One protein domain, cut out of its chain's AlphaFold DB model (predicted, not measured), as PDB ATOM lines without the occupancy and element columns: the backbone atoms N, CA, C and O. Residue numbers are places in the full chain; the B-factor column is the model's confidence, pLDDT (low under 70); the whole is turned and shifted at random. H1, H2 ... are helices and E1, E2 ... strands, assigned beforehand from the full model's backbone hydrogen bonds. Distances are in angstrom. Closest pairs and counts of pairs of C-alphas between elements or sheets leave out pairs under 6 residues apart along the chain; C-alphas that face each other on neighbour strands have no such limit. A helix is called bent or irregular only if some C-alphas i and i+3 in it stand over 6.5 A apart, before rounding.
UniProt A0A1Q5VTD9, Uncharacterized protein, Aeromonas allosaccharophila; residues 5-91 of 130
ATOM      1  N   GLN A   5      14.488  49.359 -38.034       85.12
ATOM      2  CA  GLN A   5      14.335  49.129 -36.597       85.12
ATOM      3  C   GLN A   5      15.605  48.567 -35.937       85.12
ATOM      4  O   GLN A   5      15.830  48.802 -34.751       85.12
ATOM      5  N   TYR A   6      16.466  47.887 -36.702       87.19
ATOM      6  CA  TYR A   6      17.715  47.312 -36.200       87.19
ATOM      7  C   TYR A   6      18.872  48.315 -36.178       87.19
ATOM      8  O   TYR A   6      19.923  47.997 -35.633       87.19
ATOM      9  N   GLY A   7      18.702  49.535 -36.705       84.56
ATOM     10  CA  GLY A   7      19.791  50.513 -36.819       84.56
ATOM     11  C   GLY A   7      20.492  50.823 -35.491       84.56
ATOM     12  O   GLY A   7      21.717  50.874 -35.435       84.56
ATOM     13  N   ARG A   8      19.734  50.957 -34.391       83.50
ATOM     14  CA  ARG A   8      20.305  51.180 -33.046       83.50
ATOM     15  C   ARG A   8      21.090  49.969 -32.538       83.50
ATOM     16  O   ARG A   8      22.141  50.140 -31.930       83.50
ATOM     17  N   GLN A   9      20.586  48.765 -32.799       88.44
ATOM     18  CA  GLN A   9      21.225  47.522 -32.377       88.44
ATOM     19  C   GLN A   9      22.510  47.264 -33.175       88.44
ATOM     20  O   GLN A   9      23.555  47.022 -32.585       88.44
ATOM     21  N   ILE A  10      22.458  47.443 -34.497       89.69
ATOM     22  CA  ILE A  10      23.613  47.368 -35.399       89.69
ATOM     23  C   ILE A  10      24.687  48.396 -35.019       89.69
ATOM     24  O   ILE A  10      25.872  48.077 -35.037       89.69
ATOM     25  N   LEU A  11      24.295  49.618 -34.639       87.56
ATOM     26  CA  LEU A  11      25.246  50.629 -34.172       87.56
ATOM     27  C   LEU A  11      25.952  50.191 -32.878       87.56
ATOM     28  O   LEU A  11      27.172  50.304 -32.785       87.56
ATOM     29  N   ALA A  12      25.210  49.672 -31.896       85.81
ATOM     30  CA  ALA A  12      25.791  49.167 -30.651       85.81
ATOM     31  C   ALA A  12      26.748  47.987 -30.906       85.81
ATOM     32  O   ALA A  12      27.865  47.966 -30.395       85.81
ATOM     33  N   GLU A  13      26.353  47.047 -31.762       90.94
ATOM     34  CA  GLU A  13      27.188  45.924 -32.204       90.94
ATOM     35  C   GLU A  13      28.466  46.393 -32.922       90.94
ATOM     36  O   GLU A  13      29.556  45.877 -32.665       90.94
ATOM     37  N   ALA A  14      28.377  47.435 -33.752       88.75
ATOM     38  CA  ALA A  14      29.542  48.047 -34.390       88.75
ATOM     39  C   ALA A  14      30.495  48.707 -33.374       88.75
ATOM     40  O   ALA A  14      31.715  48.672 -33.559       88.75
ATOM     41  N   HIS A  15      29.976  49.258 -32.272       85.69
ATOM     42  CA  HIS A  15      30.815  49.723 -31.164       85.69
ATOM     43  C   HIS A  15      31.544  48.563 -30.472       85.69
ATOM     44  O   HIS A  15      32.751  48.666 -30.248       85.69
ATOM     45  N   TYR A  16      30.878  47.432 -30.217       87.06
ATOM     46  CA  TYR A  16      31.545  46.238 -29.680       87.06
ATOM     47  C   TYR A  16      32.622  45.695 -30.627       87.06
ATOM     48  O   TYR A  16      33.726  45.369 -30.182       87.06
ATOM     49  N   LEU A  17      32.339  45.660 -31.932       89.44
ATOM     50  CA  LEU A  17      33.310  45.306 -32.966       89.44
ATOM     51  C   LEU A  17      34.539  46.226 -32.910       89.44
ATOM     52  O   LEU A  17      35.668  45.737 -32.921       89.44
ATOM     53  N   SER A  18      34.332  47.543 -32.804       86.88
ATOM     54  CA  SER A  18      35.410  48.533 -32.668       86.88
ATOM     55  C   SER A  18      36.318  48.225 -31.475       86.88
ATOM     56  O   SER A  18      37.533  48.099 -31.648       86.88
ATOM     57  N   SER A  19      35.743  48.009 -30.289       84.38
ATOM     58  CA  SER A  19      36.502  47.679 -29.074       84.38
ATOM     59  C   SER A  19      37.284  46.371 -29.216       84.38
ATOM     60  O   SER A  19      38.475  46.313 -28.904       84.38
ATOM     61  N   ALA A  20      36.659  45.331 -29.776       86.50
ATOM     62  CA  ALA A  20      37.316  44.050 -30.024       86.50
ATOM     63  C   ALA A  20      38.464  44.159 -31.041       86.50
ATOM     64  O   ALA A  20      39.485  43.476 -30.914       86.50
ATOM     65  N   MET A  21      38.319  45.021 -32.052       85.88
ATOM     66  CA  MET A  21      39.377  45.279 -33.024       85.88
ATOM     67  C   MET A  21      40.532  46.078 -32.412       85.88
ATOM     68  O   MET A  21      41.700  45.773 -32.669       85.88
ATOM     69  N   LYS A  22      40.232  47.075 -31.570       82.31
ATOM     70  CA  LYS A  22      41.252  47.879 -30.883       82.31
ATOM     71  C   LYS A  22      42.195  47.023 -30.034       82.31
ATOM     72  O   LYS A  22      43.401  47.241 -30.099       82.31
ATOM     73  N   ALA A  23      41.662  46.014 -29.346       79.56
ATOM     74  CA  ALA A  23      42.421  45.130 -28.460       79.56
ATOM     75  C   ALA A  23      43.331  44.106 -29.172       79.56
ATOM     76  O   ALA A  23      44.133  43.449 -28.513       79.56
ATOM     77  N   ARG A  24      43.198  43.912 -30.493       80.75
ATOM     78  CA  ARG A  24      43.881  42.818 -31.208       80.75
ATOM     79  C   ARG A  24      45.019  43.291 -32.099       80.75
ATOM     80  O   ARG A  24      46.170  42.947 -31.853       80.75
ATOM     81  N   LYS A  25      44.707  43.990 -33.194       83.94
ATOM     82  CA  LYS A  25      45.708  44.334 -34.215       83.94
ATOM     83  C   LYS A  25      45.311  45.545 -35.064       83.94
ATOM     84  O   LYS A  25      44.129  45.842 -35.207       83.94
ATOM     85  N   PRO A  26      46.284  46.247 -35.669       83.62
ATOM     86  CA  PRO A  26      46.014  47.458 -36.448       83.62
ATOM     87  C   PRO A  26      45.524  47.203 -37.887       83.62
ATOM     88  O   PRO A  26      45.115  48.156 -38.554       83.62
ATOM     89  N   LYS A  27      45.569  45.961 -38.395       87.06
ATOM     90  CA  LYS A  27      45.192  45.600 -39.776       87.06
ATOM     91  C   LYS A  27      44.436  44.275 -39.845       87.06
ATOM     92  O   LYS A  27      44.731  43.370 -39.065       87.06
ATOM     93  N   TYR A  28      43.513  44.168 -40.798       86.75
ATOM     94  CA  TYR A  28      42.652  43.004 -41.000       86.75
ATOM     95  C   TYR A  28      42.499  42.677 -42.485       86.75
ATOM     96  O   TYR A  28      42.207  43.558 -43.291       86.75
ATOM     97  N   GLY A  29      42.642  41.402 -42.836       86.56
ATOM     98  CA  GLY A  29      42.412  40.921 -44.195       86.56
ATOM     99  C   GLY A  29      40.926  40.745 -44.527       86.56
ATOM    100  O   GLY A  29      40.093  40.444 -43.668       86.56
ATOM    101  N   SER A  30      40.592  40.825 -45.814       84.69
ATOM    102  CA  SER A  30      39.227  40.596 -46.318       84.69
ATOM    103  C   SER A  30      38.667  39.203 -45.997       84.69
ATOM    104  O   SER A  30      37.453  39.016 -45.983       84.69
ATOM    105  N   ARG A  31      39.534  38.223 -45.705       86.31
ATOM    106  CA  ARG A  31      39.135  36.863 -45.312       86.31
ATOM    107  C   ARG A  31      38.736  36.744 -43.848       86.31
ATOM    108  O   ARG A  31      37.897  35.916 -43.541       86.31
ATOM    109  N   GLU A  32      39.321  37.531 -42.949       88.94
ATOM    110  CA  GLU A  32      39.035  37.445 -41.506       88.94
ATOM    111  C   GLU A  32      37.907  38.384 -41.066       88.94
ATOM    112  O   GLU A  32      37.156  38.049 -40.149       88.94
ATOM    113  N   LEU A  33      37.754  39.529 -41.742       90.19
ATOM    114  CA  LEU A  33      36.712  40.512 -41.443       90.19
ATOM    115  C   LEU A  33      35.302  39.901 -41.427       90.19
ATOM    116  O   LEU A  33      34.577  40.165 -40.471       90.19
ATOM    117  N   PRO A  34      34.908  39.031 -42.380       90.94
ATOM    118  CA  PRO A  34      33.595  38.397 -42.350       90.94
ATOM    119  C   PRO A  34      33.317  37.581 -41.091       90.94
ATOM    120  O   PRO A  34      32.205  37.622 -40.570       90.94
ATOM    121  N   TYR A  35      34.317  36.856 -40.588       90.19
ATOM    122  CA  TYR A  35      34.168  36.060 -39.371       90.19
ATOM    123  C   TYR A  35      34.027  36.960 -38.146       90.19
ATOM    124  O   TYR A  35      33.153  36.731 -37.315       90.19
ATOM    125  N   LEU A  36      34.847  38.011 -38.070       90.25
ATOM    126  CA  LEU A  36      34.796  38.983 -36.982       90.25
ATOM    127  C   LEU A  36      33.426  39.678 -36.940       90.25
ATOM    128  O   LEU A  36      32.782  39.753 -35.901       90.25
ATOM    129  N   ILE A  37      32.945  40.126 -38.095       90.69
ATOM    130  CA  ILE A  37      31.660  40.808 -38.229       90.69
ATOM    131  C   ILE A  37      30.509  39.896 -37.814       90.69
ATOM    132  O   ILE A  37      29.684  40.304 -37.008       90.69
ATOM    133  N   LYS A  38      30.476  38.643 -38.282       90.06
ATOM    134  CA  LYS A  38      29.438  37.689 -37.863       90.06
ATOM    135  C   LYS A  38      29.464  37.402 -36.361       90.06
ATOM    136  O   LYS A  38      28.417  37.142 -35.781       90.06
ATOM    137  N   GLN A  39      30.642  37.451 -35.736       91.94
ATOM    138  CA  GLN A  39      30.796  37.232 -34.300       91.94
ATOM    139  C   GLN A  39      30.270  38.406 -33.463       91.94
ATOM    140  O   GLN A  39      29.638  38.172 -32.437       91.94
ATOM    141  N   TYR A  40      30.545  39.650 -33.867       90.50
ATOM    142  CA  TYR A  40      30.203  40.839 -33.070       90.50
ATOM    143  C   TYR A  40      28.938  41.565 -33.532       90.50
ATOM    144  O   TYR A  40      28.432  42.401 -32.791       90.50
ATOM    145  N   MET A  41      28.421  41.248 -34.721       91.69
ATOM    146  CA  MET A  41      27.224  41.864 -35.296       91.69
ATOM    147  C   MET A  41      26.161  40.817 -35.681       91.69
ATOM    148  O   MET A  41      25.854  40.642 -36.865       91.69
ATOM    149  N   PRO A  42      25.600  40.071 -34.711       91.12
ATOM    150  CA  PRO A  42      24.609  39.029 -34.986       91.12
ATOM    151  C   PRO A  42      23.317  39.571 -35.616       91.12
ATOM    152  O   PRO A  42      22.635  38.835 -36.335       91.12
ATOM    153  N   SER A  43      22.984  40.851 -35.415       89.25
ATOM    154  CA  SER A  43      21.772  41.445 -35.992       89.25
ATOM    155  C   SER A  43      21.829  41.584 -37.513       89.25
ATOM    156  O   SER A  43      20.788  41.782 -38.139       89.25
ATOM    157  N   LEU A  44      23.003  41.390 -38.131       89.31
ATOM    158  CA  LEU A  44      23.156  41.373 -39.588       89.31
ATOM    159  C   LEU A  44      22.269  40.342 -40.281       89.31
ATOM    160  O   LEU A  44      21.768  40.615 -41.370       89.31
ATOM    161  N   ALA A  45      22.014  39.204 -39.630       87.75
ATOM    162  CA  ALA A  45      21.131  38.165 -40.157       87.75
ATOM    163  C   ALA A  45      19.690  38.667 -40.388       87.75
ATOM    164  O   ALA A  45      18.952  38.097 -41.188       87.75
ATOM    165  N   GLN A  46      19.292  39.742 -39.698       88.38
ATOM    166  CA  GLN A  46      17.977  40.377 -39.815       88.38
ATOM    167  C   GLN A  46      17.989  41.587 -40.767       88.38
ATOM    168  O   GLN A  46      16.940  42.181 -41.024       88.38
ATOM    169  N   THR A  47      19.157  41.941 -41.317       89.94
ATOM    170  CA  THR A  47      19.359  43.072 -42.234       89.94
ATOM    171  C   THR A  47      20.098  42.641 -43.513       89.94
ATOM    172  O   THR A  47      21.225  43.087 -43.758       89.94
ATOM    173  N   PRO A  48      19.508  41.767 -44.350       89.75
ATOM    174  CA  PRO A  48      20.167  41.199 -45.531       89.75
ATOM    175  C   PRO A  48      20.566  42.222 -46.611       89.75
ATOM    176  O   PRO A  48      21.401  41.915 -47.469       89.75
ATOM    177  N   GLN A  49      19.968  43.420 -46.659       89.94
ATOM    178  CA  GLN A  49      20.431  44.472 -47.579       89.94
ATOM    179  C   GLN A  49      21.710  45.133 -47.059       89.94
ATOM    180  O   GLN A  49      22.683  45.246 -47.805       89.94
ATOM    181  N   PHE A  50      21.728  45.505 -45.778       90.69
ATOM    182  CA  PHE A  50      22.910  46.072 -45.133       90.69
ATOM    183  C   PHE A  50      24.077  45.077 -45.100       90.69
ATOM    184  O   PHE A  50      25.204  45.434 -45.431       90.69
ATOM    185  N   GLU A  51      23.804  43.806 -44.790       91.94
ATOM    186  CA  GLU A  51      24.801  42.731 -44.797       91.94
ATOM    187  C   GLU A  51      25.504  42.631 -46.160       91.94
ATOM    188  O   GLU A  51      26.735  42.596 -46.236       91.94
ATOM    189  N   ARG A  52      24.739  42.669 -47.260       91.31
ATOM    190  CA  ARG A  52      25.305  42.669 -48.616       91.31
ATOM    191  C   ARG A  52      26.188  43.885 -48.871       91.31
ATOM    192  O   ARG A  52      27.290  43.713 -49.381       91.31
ATOM    193  N   GLN A  53      25.747  45.086 -48.495       91.62
ATOM    194  CA  GLN A  53      26.557  46.297 -48.656       91.62
ATOM    195  C   GLN A  53      27.859  46.228 -47.846       91.62
ATOM    196  O   GLN A  53      28.920  46.592 -48.355       91.62
ATOM    197  N   LEU A  54      27.800  45.706 -46.620       91.56
ATOM    198  CA  LEU A  54      28.957  45.536 -45.747       91.56
ATOM    199  C   LEU A  54      29.963  44.528 -46.322       91.56
ATOM    200  O   LEU A  54      31.164  44.793 -46.341       91.56
ATOM    201  N   PHE A  55      29.502  43.396 -46.858       91.00
ATOM    202  CA  PHE A  55      30.398  42.443 -47.521       91.00
ATOM    203  C   PHE A  55      30.954  42.967 -48.843       91.00
ATOM    204  O   PHE A  55      32.129  42.742 -49.141       91.00
ATOM    205  N   SER A  56      30.158  43.713 -49.612       90.75
ATOM    206  CA  SER A  56      30.650  44.414 -50.798       90.75
ATOM    207  C   SER A  56      31.723  45.440 -50.445       90.75
ATOM    208  O   SER A  56      32.696  45.547 -51.182       90.75
ATOM    209  N   LEU A  57      31.596  46.150 -49.319       90.12
ATOM    210  CA  LEU A  57      32.632  47.050 -48.811       90.12
ATOM    211  C   LEU A  57      33.930  46.283 -48.540       90.12
ATOM    212  O   LEU A  57      34.971  46.654 -49.068       90.12
ATOM    213  N   ILE A  58      33.874  45.181 -47.789       89.75
ATOM    214  CA  ILE A  58      35.063  44.377 -47.452       89.75
ATOM    215  C   ILE A  58      35.783  43.883 -48.708       89.75
ATOM    216  O   ILE A  58      37.012  43.911 -48.759       89.75
ATOM    217  N   ALA A  59      35.030  43.468 -49.730       88.06
ATOM    218  CA  ALA A  59      35.576  42.953 -50.982       88.06
ATOM    219  C   ALA A  59      36.332  44.004 -51.821       88.06
ATOM    220  O   ALA A  59      37.101  43.623 -52.702       88.06
ATOM    221  N   GLN A  60      36.161  45.306 -51.557       86.06
ATOM    222  CA  GLN A  60      36.839  46.375 -52.308       86.06
ATOM    223  C   GLN A  60      38.346  46.435 -52.051       86.06
ATOM    224  O   GLN A  60      39.080  47.021 -52.846       86.06
ATOM    225  N   THR A  61      38.832  45.898 -50.931       83.75
ATOM    226  CA  THR A  61      40.253  45.983 -50.577       83.75
ATOM    227  C   THR A  61      40.716  44.693 -49.903       83.75
ATOM    228  O   THR A  61      40.041  44.202 -48.997       83.75
ATOM    229  N   PRO A  62      41.860  44.116 -50.320       81.88
ATOM    230  CA  PRO A  62      42.363  42.870 -49.741       81.88
ATOM    231  C   PRO A  62      42.805  43.027 -48.279       81.88
ATOM    232  O   PRO A  62      42.640  42.095 -47.492       81.88
ATOM    233  N   ASP A  63      43.304  44.212 -47.919       85.56
ATOM    234  CA  ASP A  63      43.808  44.555 -46.592       85.56
ATOM    235  C   ASP A  63      43.220  45.875 -46.109       85.56
ATOM    236  O   ASP A  63      43.338  46.913 -46.760       85.56
ATOM    237  N   TRP A  64      42.641  45.846 -44.919       87.44
ATOM    238  CA  TRP A  64      42.024  46.998 -44.294       87.44
ATOM    239  C   TRP A  64      42.826  47.462 -43.082       87.44
ATOM    240  O   TRP A  64      43.117  46.688 -42.165       87.44
ATOM    241  N   GLY A  65      43.131  48.760 -43.026       87.69
ATOM    242  CA  GLY A  65      43.539  49.388 -41.770       87.69
ATOM    243  C   GLY A  65      42.358  49.429 -40.800       87.69
ATOM    244  O   GLY A  65      41.262  49.814 -41.203       87.69
ATOM    245  N   ARG A  66      42.567  49.082 -39.524       87.19
ATOM    246  CA  ARG A  66      41.522  49.045 -38.479       87.19
ATOM    247  C   ARG A  66      40.638  50.295 -38.496       87.19
ATOM    248  O   ARG A  66      39.426  50.191 -38.635       87.19
ATOM    249  N   ASN A  67      41.253  51.472 -38.402       84.62
ATOM    250  CA  ASN A  67      40.522  52.738 -38.319       84.62
ATOM    251  C   ASN A  67      39.816  53.080 -39.639       84.62
ATOM    252  O   ASN A  67      38.688  53.560 -39.624       84.62
ATOM    253  N   GLN A  68      40.445  52.779 -40.782       85.69
ATOM    254  CA  GLN A  68      39.850  52.974 -42.106       85.69
ATOM    255  C   GLN A  68      38.610  52.091 -42.298       85.69
ATOM    256  O   GLN A  68      37.603  52.546 -42.835       85.69
ATOM    257  N   PHE A  69      38.681  50.838 -41.851       89.12
ATOM    258  CA  PHE A  69      37.562  49.910 -41.905       89.12
ATOM    259  C   PHE A  69      36.421  50.364 -41.007       89.12
ATOM    260  O   PHE A  69      35.307  50.536 -41.492       89.12
ATOM    261  N   LEU A  70      36.706  50.621 -39.727       87.50
ATOM    262  CA  LEU A  70      35.694  51.062 -38.771       87.50
ATOM    263  C   LEU A  70      34.999  52.335 -39.257       87.50
ATOM    264  O   LEU A  70      33.772  52.367 -39.294       87.50
ATOM    265  N   TYR A  71      35.760  53.326 -39.732       86.50
ATOM    266  CA  TYR A  71      35.214  54.532 -40.355       86.50
ATOM    267  C   TYR A  71      34.157  54.198 -41.416       86.50
ATOM    268  O   TYR A  71      33.032  54.693 -41.360       86.50
ATOM    269  N   ARG A  72      34.501  53.320 -42.367       87.62
ATOM    270  CA  ARG A  72      33.605  52.954 -43.470       87.62
ATOM    271  C   ARG A  72      32.379  52.179 -43.003       87.62
ATOM    272  O   ARG A  72      31.302  52.402 -43.540       87.62
ATOM    273  N   VAL A  73      32.521  51.311 -42.003       89.94
ATOM    274  CA  VAL A  73      31.385  50.586 -41.413       89.94
ATOM    275  C   VAL A  73      30.402  51.559 -40.771       89.94
ATOM    276  O   VAL A  73      29.212  51.502 -41.062       89.94
ATOM    277  N   PHE A  74      30.884  52.484 -39.943       86.88
ATOM    278  CA  PHE A  74      30.017  53.467 -39.295       86.88
ATOM    279  C   PHE A  74      29.368  54.425 -40.301       86.88
ATOM    280  O   PHE A  74      28.178  54.708 -40.184       86.88
ATOM    281  N   GLU A  75      30.106  54.873 -41.321       86.69
ATOM    282  CA  GLU A  75      29.554  55.670 -42.424       86.69
ATOM    283  C   GLU A  75      28.420  54.921 -43.144       86.69
ATOM    284  O   GLU A  75      27.351  55.491 -43.365       86.69
ATOM    285  N   LEU A  76      28.612  53.627 -43.426       89.50
ATOM    286  CA  LEU A  76      27.602  52.779 -44.058       89.50
ATOM    287  C   LEU A  76      26.358  52.601 -43.172       89.50
ATOM    288  O   LEU A  76      25.239  52.665 -43.675       89.50
ATOM    289  N   ILE A  77      26.529  52.433 -41.855       87.12
ATOM    290  CA  ILE A  77      25.411  52.355 -40.895       87.12
ATOM    291  C   ILE A  77      24.598  53.652 -40.920       87.12
ATOM    292  O   ILE A  77      23.369  53.612 -40.992       87.12
ATOM    293  N   GLY A  78      25.271  54.805 -40.902       85.38
ATOM    294  CA  GLY A  78      24.607  56.105 -40.972       85.38
ATOM    295  C   GLY A  78      23.809  56.299 -42.258       85.38
ATOM    296  O   GLY A  78      22.673  56.766 -42.213       85.38
ATOM    297  N   GLN A  79      24.383  55.903 -43.398       85.69
ATOM    298  CA  GLN A  79      23.727  55.998 -44.704       85.69
ATOM    299  C   GLN A  79      22.534  55.047 -44.831       85.69
ATOM    300  O   GLN A  79      21.483  55.455 -45.320       85.69
ATOM    301  N   HIS A  80      22.677  53.793 -44.390       87.12
ATOM    302  CA  HIS A  80      21.636  52.776 -44.567       87.12
ATOM    303  C   HIS A  80      20.483  52.945 -43.578       87.12
ATOM    304  O   HIS A  80      19.323  52.823 -43.963       87.12
ATOM    305  N   PHE A  81      20.781  53.250 -42.313       84.06
ATOM    306  CA  PHE A  81      19.781  53.310 -41.242       84.06
ATOM    307  C   PHE A  81      19.352  54.735 -40.854       84.06
ATOM    308  O   PHE A  81      18.542  54.913 -39.947       84.06
ATOM    309  N   GLY A  82      19.924  55.771 -41.479       77.06
ATOM    310  CA  GLY A  82      19.626  57.167 -41.142       77.06
ATOM    311  C   GLY A  82      19.989  57.549 -39.701       77.06
ATOM    312  O   GLY A  82      19.412  58.481 -39.143       77.06
ATOM    313  N   VAL A  83      20.913  56.815 -39.071       71.75
ATOM    314  CA  VAL A  83      21.337  57.058 -37.688       71.75
ATOM    315  C   VAL A  83      22.463  58.088 -37.677       71.75
ATOM    316  O   VAL A  83      23.388  58.021 -38.486       71.75
ATOM    317  N   ALA A  84      22.401  59.043 -36.747       63.00
ATOM    318  CA  ALA A  84      23.475  60.007 -36.546       63.00
ATOM    319  C   ALA A  84      24.754  59.275 -36.107       63.00
ATOM    320  O   ALA A  84      24.857  58.790 -34.980       63.00
ATOM    321  N   VAL A  85      25.722  59.176 -37.017       56.66
ATOM    322  CA  VAL A  85      27.050  58.633 -36.722       56.66
ATOM    323  C   VAL A  85      27.797  59.664 -35.877       56.66
ATOM    324  O   VAL A  85      27.829  60.832 -36.268       56.66
ATOM    325  N   PRO A  86      28.401  59.284 -34.739       55.22
ATOM    326  CA  PRO A  86      29.139  60.232 -33.915       55.22
ATOM    327  C   PRO A  86      30.264  60.908 -34.719       55.22
ATOM    328  O   PRO A  86      31.115  60.236 -35.304       55.22
ATOM    329  N   ASP A  87      30.291  62.248 -34.708       50.53
ATOM    330  CA  ASP A  87      31.210  63.109 -35.484       50.53
ATOM    331  C   ASP A  87      32.699  62.782 -35.294       50.53
ATOM    332  O   ASP A  87      33.518  63.044 -36.173       50.53
ATOM    333  N   ARG A  88      33.059  62.137 -34.178       50.91
ATOM    334  CA  ARG A  88      34.427  61.667 -33.902       50.91
ATOM    335  C   ARG A  88      34.955  60.723 -34.979       50.91
ATOM    336  O   ARG A  88      36.161  60.661 -35.188       50.91
ATOM    337  N   LEU A  89      34.058  60.014 -35.662       50.31
ATOM    338  CA  LEU A  89      34.419  59.137 -36.762       50.31
ATOM    339  C   LEU A  89      34.509  59.890 -38.085       50.31
ATOM    340  O   LEU A  89      35.345  59.512 -38.874       50.31
ATOM    341  N   ARG A  90      33.772  60.986 -38.322       44.47
ATOM    342  CA  ARG A  90      33.802  61.763 -39.589       44.47
ATOM    343  C   ARG A  90      35.163  62.380 -39.936       44.47
ATOM    344  O   ARG A  90      35.377  62.807 -41.068       44.47
ATOM    345  N   ALA A  91      36.092  62.427 -38.990       40.94
ATOM    346  CA  ALA A  91      37.440  62.917 -39.215       40.94
ATOM    347  C   ALA A  91      38.331  61.851 -39.888       40.94
ATOM    348  O   ALA A  91      39.148  61.212 -39.233       40.94
TER     349      ALA A  91
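AT A GLANCE: This is residues 5 to 91 of the 130 residues of an uncharacterized protein of Aeromonas allosaccharophila (UniProt A0A1Q5VTD9). Two long helices, H1 and H5, run side by side in opposite ways and make one layer; three shorter helices cover it, with H2 and H3 over H1 and H4 over H5. A small ribbon of two strands, E1 and E2, caps the end of this helix pair where H1 ends and H5 begins, and the last residues, 82 to 91, fold back past H5 on the side away from H4. The printed part has 87 residues, with five named helices and two named strands in the order H1, E1, H2, H3, H4, E2, H5; the sheet is E1 - E2, antiparallel. The class is mostly helix, with 59 residues in helices and 6 in strands. The whole is compact, with a radius of gyration of the C-alphas of 11.8 A, and rounded, spanning 31 by 27 by 22 A.

HOW THE PARTS SIT: H1, residues 5 to 22, touches H5, residues 66 to 81, at a shallow tilt of 3 degrees, opposite ways; their closest C-alphas are those of Gly 7 and Phe 81, 5.2 A apart. With its residues 13 to 17 alone, H1 touches H2, residues 33 to 40, at a steep tilt of 67 degrees, only just short of about perpendicular; the closest C-alphas, of Leu 17 and Tyr 40, are 5.4 A apart. With its residues 6 to 13 alone, H1 touches H3, residues 42 to 46, closest at the C-alphas of Ile 10 and Ser 43, 6.2 A. H3 and H4, residues 48 to 59, touch only at the corner by their link, and only just, with 3 pairs of C-alphas within 8 A; the closest are those of Leu 44 and Glu 51, 5.6 A. H2 and H4 only just touch, with 3 pairs within 8 A, closest at Pro 34 and Phe 55, whose C-alphas are 7.3 A apart. H4 touches H5 at a shallow tilt of 27 degrees, opposite ways, through residues 50 to 54 of H4 and 73 to 80 of H5 alone; the closest C-alphas, of Phe 50 and His 80, are 6.8 A apart. H1 and H4 are apart, and so are H2 and H5. The strands E1, residues 27 to 29, and E2, residues 63 to 65, are antiparallel neighbours at 154 degrees; N 28 and O 64 are 2.9 A apart and N 64 and O 28 are 2.8 A apart, within hydrogen-bond range. Every O i to N i+4 pair is within hydrogen-bond range in H2, H4 and H5; in H1 it is 13 of 14, and in H3 0 of 1, with 2 of 2 O i to N i+3 pairs within range.

IN THESE COORDINATES: H1 begins at C-alpha 5 (14.335, 49.129, -36.597) and measures 27.5 A from first to last C-alpha; it is irregular, with C-alphas 5 and 8 lying 7.2 A apart. E1 measures 7.0 A, H2 10.6 A and H3 8.3 A. H4 begins at C-alpha 48 (20.167, 41.199, -45.531) and measures 16.4 A, and E2 measures 6.8 A. H5 measures 22.3 A and ends at C-alpha 81 (19.781, 53.310, -41.242).

THE WHOLE: The two C-alphas farthest apart are those of Gln 5 and Lys 25, 31.8 A. The printed part runs from residue 5 to 91 with no cut, and each link between named elements is tight. The mean pLDDT of the printed part is 84.0; residues 84 to 91 are under 70.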